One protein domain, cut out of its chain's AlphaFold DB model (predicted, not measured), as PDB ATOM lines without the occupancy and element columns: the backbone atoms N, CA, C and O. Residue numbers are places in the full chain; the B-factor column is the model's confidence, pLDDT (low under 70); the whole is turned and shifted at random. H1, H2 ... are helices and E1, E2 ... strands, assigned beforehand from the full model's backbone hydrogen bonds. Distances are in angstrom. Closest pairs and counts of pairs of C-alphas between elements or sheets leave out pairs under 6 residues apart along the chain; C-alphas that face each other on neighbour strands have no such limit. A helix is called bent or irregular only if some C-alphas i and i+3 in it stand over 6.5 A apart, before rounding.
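AT A GLANCE: This is residues 169 to 211 of the 212 residues of the protein "Tripartite tricarboxylate transporter family receptor" of Brevibacterium aurantiacum (UniProt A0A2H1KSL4). A short helix, H1, stands across one end of a small rounded domain; a longer helix, H2, runs along one side, and on the other side the strands E1 and E2 lie side by side as a tiny parallel sheet. From E1 the chain turns into H2, and residues 201 to 208 bring it back to E2. The printed part has 43 residues, with two named helices and two named strands in the order H1, E1, H2, E2; the sheet's order is E1, E2, and the class is mixed, helices and strands. It is compact, with a radius of gyration of the C-alphas of 9.3 A and spans of 25 by 19 by 17 A.

HOW THE PARTS SIT: H1, residues 169 to 177, and H2, residues 188 to 200, are close but not clearly touching, the closest C-alphas being those of Val 172 and Ala 198, 7.7 A apart. Their lines stand at 88 degrees, about perpendicular. E1, residues 183 to 185, and E2, residues 209 to 211, are parallel neighbours at 36 degrees; N 184 and O 209, and N 211 and O 184, are within hydrogen-bond range, each pair at 2.9 A. E1, H2 and E2 form a strand-helix-strand unit, two parallel neighbour strands with a helix between them along the chain, and its crossover is right-handed. The closest C-alphas of H2 and E2, those of Thr 191 and Phe 210, are 7.4 A apart. H1 and E2 are apart. Every O i to N i+4 pair is within hydrogen-bond range in H1, and 6 of 9 in H2.

IN THESE COORDINATES: H1 begins at C-alpha 169, (-30.318, 19.101, 51.683), and is 12.2 A long. E1 is 6.6 A long. H2 begins at C-alpha 188, (-18.365, 29.094, 31.456), and is 20.1 A long; it is neither bent nor irregular, but only just: C-alphas 188 and 191 are 6.2 A apart. E2, 6.6 A long, ends at C-alpha 211, (-26.048, 21.899, 30.383).

THE WHOLE: The two C-alphas farthest apart, those of Lys 177 and Gly 188, are 25.6 A apart. The printed part has no cut. The links H1 to E1 and E1 to H2 are tight, and H2 to E2 is short. The mean pLDDT of the printed part is 94.5, and no printed residue is under 70.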
ATOM      1  N   GLU A 169     -30.393  20.489  51.235       95.88
ATOM      2  CA  GLU A 169     -30.318  19.101  51.683       95.88
ATOM      3  C   GLU A 169     -30.893  18.141  50.641       95.88
ATOM      4  O   GLU A 169     -30.324  17.074  50.404       95.88
ATOM      5  N   ASP A 170     -32.006  18.504  50.002       96.75
ATOM      6  CA  ASP A 170     -32.609  17.686  48.948       96.75
ATOM      7  C   ASP A 170     -31.745  17.672  47.689       96.75
ATOM      8  O   ASP A 170     -31.573  16.611  47.086       96.75
ATOM      9  N   LEU A 171     -31.127  18.806  47.342       96.81
ATOM     10  CA  LEU A 171     -30.161  18.882  46.247       96.81
ATOM     11  C   LEU A 171     -28.965  17.958  46.511       96.81
ATOM     12  O   LEU A 171     -28.625  17.137  45.662       96.81
ATOM     13  N   VAL A 172     -28.366  18.029  47.703       96.94
ATOM     14  CA  VAL A 172     -27.231  17.171  48.085       96.94
ATOM     15  C   VAL A 172     -27.622  15.693  48.068       96.94
ATOM     16  O   VAL A 172     -26.866  14.869  47.555       96.94
ATOM     17  N   LYS A 173     -28.804  15.329  48.587       97.75
ATOM     18  CA  LYS A 173     -29.308  13.944  48.523       97.75
ATOM     19  C   LYS A 173     -29.492  13.478  47.079       97.75
ATOM     20  O   LYS A 173     -29.119  12.349  46.766       97.75
ATOM     21  N   ALA A 174     -30.063  14.319  46.217       97.19
ATOM     22  CA  ALA A 174     -30.280  13.997  44.811       97.19
ATOM     23  C   ALA A 174     -28.947  13.787  44.078       97.19
ATOM     24  O   ALA A 174     -28.768  12.756  43.430       97.19
ATOM     25  N   LEU A 175     -27.988  14.697  44.276       97.44
ATOM     26  CA  LEU A 175     -26.645  14.609  43.701       97.44
ATOM     27  C   LEU A 175     -25.883  13.368  44.181       97.44
ATOM     28  O   LEU A 175     -25.273  12.682  43.374       97.44
ATOM     29  N   LYS A 176     -25.960  13.022  45.473       97.31
ATOM     30  CA  LYS A 176     -25.329  11.799  46.008       97.31
ATOM     31  C   LYS A 176     -25.968  10.513  45.498       97.31
ATOM     32  O   LYS A 176     -25.302   9.483  45.446       97.31
ATOM     33  N   LYS A 177     -27.268  10.547  45.204       97.56
ATOM     34  CA  LYS A 177     -28.007   9.378  44.726       97.56
ATOM     35  C   LYS A 177     -27.664   9.067  43.273       97.56
ATOM     36  O   LYS A 177     -27.456   7.901  42.953       97.56
ATOM     37  N   ASP A 178     -27.689  10.079  42.410       96.88
ATOM     38  CA  ASP A 178     -27.416   9.947  40.976       96.88
ATOM     39  C   ASP A 178     -27.144  11.346  40.378       96.88
ATOM     40  O   ASP A 178     -28.092  12.034  39.978       96.88
ATOM     41  N   PRO A 179     -25.880  11.808  40.340       96.25
ATOM     42  CA  PRO A 179     -25.552  13.172  39.919       96.25
ATOM     43  C   PRO A 179     -25.889  13.431  38.444       96.25
ATOM     44  O   PRO A 179     -26.199  14.559  38.072       96.25
ATOM     45  N   GLN A 180     -25.940  12.383  37.614       96.81
ATOM     46  CA  GLN A 180     -26.306  12.486  36.202       96.81
ATOM     47  C   GLN A 180     -27.802  12.782  35.992       96.81
ATOM     48  O   GLN A 180     -28.184  13.355  34.966       96.81
ATOM     49  N   LYS A 181     -28.659  12.438  36.965       95.94
ATOM     50  CA  LYS A 181     -30.097  12.769  36.936       95.94
ATOM     51  C   LYS A 181     -30.417  14.197  37.357       95.94
ATOM     52  O   LYS A 181     -31.536  14.650  37.119       95.94
ATOM     53  N   VAL A 182     -29.475  14.897  37.981       95.81
ATOM     54  CA  VAL A 182     -29.640  16.304  38.342       95.81
ATOM     55  C   VAL A 182     -29.027  17.147  37.234       95.81
ATOM     56  O   VAL A 182     -27.817  17.328  37.171       95.81
ATOM     57  N   THR A 183     -29.871  17.650  36.338       95.62
ATOM     58  CA  THR A 183     -29.436  18.572  35.288       95.62
ATOM     59  C   THR A 183     -29.188  19.957  35.875       95.62
ATOM     60  O   THR A 183     -30.080  20.541  36.494       95.62
ATOM     61  N   VAL A 184     -27.988  20.490  35.653       96.00
ATOM     62  CA  VAL A 184     -27.550  21.794  36.159       96.00
ATOM     63  C   VAL A 184     -27.313  22.725  34.980       96.00
ATOM     64  O   VAL A 184     -26.397  22.508  34.193       96.00
ATOM     65  N   ALA A 185     -28.137  23.764  34.861       94.88
ATOM     66  CA  ALA A 185     -27.937  24.809  33.865       94.88
ATOM     67  C   ALA A 185     -26.855  25.781  34.356       94.88
ATOM     68  O   ALA A 185     -27.105  26.573  35.263       94.88
ATOM     69  N   ALA A 186     -25.650  25.679  33.799       91.62
ATOM     70  CA  ALA A 186     -24.523  26.559  34.098       91.62
ATOM     71  C   ALA A 186     -23.516  26.499  32.949       91.62
ATOM     72  O   ALA A 186     -23.276  25.430  32.390       91.62
ATOM     73  N   SER A 187     -22.888  27.631  32.636       82.88
ATOM     74  CA  SER A 187     -21.928  27.734  31.537       82.88
ATOM     75  C   SER A 187     -20.671  28.479  31.964       82.88
ATOM     76  O   SER A 187     -20.664  29.176  32.973       82.88
ATOM     77  N   GLY A 188     -19.584  28.326  31.207       81.06
ATOM     78  CA  GLY A 188     -18.365  29.094  31.456       81.06
ATOM     79  C   GLY A 188     -17.824  28.903  32.877       81.06
ATOM     80  O   GLY A 188     -17.572  27.776  33.311       81.06
ATOM     81  N   ASP A 189     -17.588  30.009  33.572       82.69
ATOM     82  CA  ASP A 189     -17.131  30.046  34.957       82.69
ATOM     83  C   ASP A 189     -18.218  29.761  35.994       82.69
ATOM     84  O   ASP A 189     -17.851  29.321  37.080       82.69
ATOM     85  N   ASP A 190     -19.510  29.842  35.657       85.75
ATOM     86  CA  ASP A 190     -20.622  29.489  36.563       85.75
ATOM     87  C   ASP A 190     -20.620  27.998  36.941       85.75
ATOM     88  O   ASP A 190     -21.145  27.589  37.978       85.75
ATOM     89  N   THR A 191     -19.986  27.161  36.116       90.75
ATOM     90  CA  THR A 191     -19.801  25.732  36.416       90.75
ATOM     91  C   THR A 191     -18.871  25.506  37.611       90.75
ATOM     92  O   THR A 191     -19.042  24.539  38.355       90.75
ATOM     93  N   LEU A 192     -17.903  26.402  37.841       90.00
ATOM     94  CA  LEU A 192     -16.890  26.271  38.890       90.00
ATOM     95  C   LEU A 192     -17.458  26.363  40.315       90.00
ATOM     96  O   LEU A 192     -17.157  25.466  41.105       90.00
ATOM     97  N   PRO A 193     -18.264  27.377  40.692       91.56
ATOM     98  CA  PRO A 193     -18.841  27.438  42.032       91.56
ATOM     99  C   PRO A 193     -19.762  26.245  42.311       91.56
ATOM    100  O   PRO A 193     -19.704  25.681  43.404       91.56
ATOM    101  N   PHE A 194     -20.542  25.785  41.325       94.56
ATOM    102  CA  PHE A 194     -21.377  24.593  41.504       94.56
ATOM    103  C   PHE A 194     -20.538  23.315  41.655       94.56
ATOM    104  O   PHE A 194     -20.818  22.485  42.518       94.56
ATOM    105  N   ALA A 195     -19.475  23.167  40.863       93.94
ATOM    106  CA  ALA A 195     -18.515  22.075  40.998       93.94
ATOM    107  C   ALA A 195     -17.858  22.061  42.390       93.94
ATOM    108  O   ALA A 195     -17.728  21.003  43.004       93.94
ATOM    109  N   LEU A 196     -17.479  23.225  42.924       93.81
ATOM    110  CA  LEU A 196     -16.938  23.344  44.282       93.81
ATOM    111  C   LEU A 196     -17.967  22.938  45.342       93.81
ATOM    112  O   LEU A 196     -17.630  22.179  46.250       93.81
ATOM    113  N   PHE A 197     -19.219  23.378  45.196       95.12
ATOM    114  CA  PHE A 197     -20.321  22.957  46.061       95.12
ATOM    115  C   PHE A 197     -20.519  21.433  46.037       95.12
ATOM    116  O   PHE A 197     -20.584  20.803  47.092       95.12
ATOM    117  N   ALA A 198     -20.562  20.822  44.848       96.00
ATOM    118  CA  ALA A 198     -20.710  19.376  44.695       96.00
ATOM    119  C   ALA A 198     -19.550  18.611  45.350       96.00
ATOM    120  O   ALA A 198     -19.780  17.652  46.092       96.00
ATOM    121  N   LYS A 199     -18.312  19.086  45.150       97.00
ATOM    122  CA  LYS A 199     -17.115  18.518  45.776       97.00
ATOM    123  C   LYS A 199     -17.201  18.542  47.298       97.00
ATOM    124  O   LYS A 199     -16.938  17.522  47.931       97.00
ATOM    125  N   GLU A 200     -17.581  19.679  47.878       96.75
ATOM    126  CA  GLU A 200     -17.751  19.826  49.330       96.75
ATOM    127  C   GLU A 200     -18.879  18.928  49.858       96.75
ATOM    128  O   GLU A 200     -18.781  18.337  50.933       96.75
ATOM    129  N   ALA A 201     -19.923  18.722  49.055       95.56
ATOM    130  CA  ALA A 201     -20.977  17.765  49.355       95.56
ATOM    131  C   ALA A 201     -20.517  16.295  49.254       95.56
ATOM    132  O   ALA A 201     -21.271  15.408  49.657       95.56
ATOM    133  N   GLY A 202     -19.305  16.007  48.772       96.44
ATOM    134  CA  GLY A 202     -18.777  14.652  48.592       96.44
ATOM    135  C   GLY A 202     -19.222  13.980  47.291       96.44
ATOM    136  O   GLY A 202     -19.321  12.756  47.244       96.44
ATOM    137  N   VAL A 203     -19.530  14.772  46.262       97.81
ATOM    138  CA  VAL A 203     -19.854  14.323  44.900       97.81
ATOM    139  C   VAL A 203     -18.707  14.735  43.982       97.81
ATOM    140  O   VAL A 203     -18.247  15.874  44.055       97.81
ATOM    141  N   ASP A 204     -18.216  13.825  43.137       96.88
ATOM    142  CA  ASP A 204     -17.166  14.171  42.174       96.88
ATOM    143  C   ASP A 204     -17.722  15.193  41.164       96.88
ATOM    144  O   ASP A 204     -18.720  14.909  40.495       96.88
ATOM    145  N   PRO A 205     -17.117  16.387  41.025       95.06
ATOM    146  CA  PRO A 205     -17.576  17.373  40.054       95.06
ATOM    147  C   PRO A 205     -17.582  16.877  38.606       95.06
ATOM    148  O   PRO A 205     -18.344  17.405  37.797       95.06
ATOM    149  N   ALA A 206     -16.751  15.883  38.273       94.50
ATOM    150  CA  ALA A 206     -16.726  15.270  36.947       94.50
ATOM    151  C   ALA A 206     -18.013  14.488  36.623       94.50
ATOM    152  O   ALA A 206     -18.326  14.301  35.448       94.50
ATOM    153  N   ASP A 207     -18.777  14.084  37.642       96.50
ATOM    154  CA  ASP A 207     -20.025  13.333  37.488       96.50
ATOM    155  C   ASP A 207     -21.260  14.240  37.360       96.50
ATOM    156  O   ASP A 207     -22.382  13.741  37.236       96.50
ATOM    157  N   ILE A 208     -21.101  15.567  37.399       97.06
ATOM    158  CA  ILE A 208     -22.220  16.513  37.303       97.06
ATOM    159  C   ILE A 208     -22.688  16.663  35.852       97.06
ATOM    160  O   ILE A 208     -21.897  16.890  34.936       97.06
ATOM    161  N   ASN A 209     -24.004  16.597  35.645       96.25
ATOM    162  CA  ASN A 209     -24.633  16.840  34.351       96.25
ATOM    163  C   ASN A 209     -24.870  18.344  34.120       96.25
ATOM    164  O   ASN A 209     -25.966  18.860  34.365       96.25
ATOM    165  N   PHE A 210     -23.830  19.045  33.666       95.88
ATOM    166  CA  PHE A 210     -23.928  20.442  33.239       95.88
ATOM    167  C   PHE A 210     -24.533  20.568  31.835       95.88
ATOM    168  O   PHE A 210     -24.118  19.878  30.903       95.88
ATOM    169  N   VAL A 211     -25.468  21.503  31.674       94.56
ATOM    170  CA  VAL A 211     -26.048  21.899  30.383       94.56
ATOM    171  C   VAL A 211     -25.930  23.413  30.191       94.56
ATOM    172  O   VAL A 211     -26.049  24.169  31.156       94.56
TER     173      VAL A 211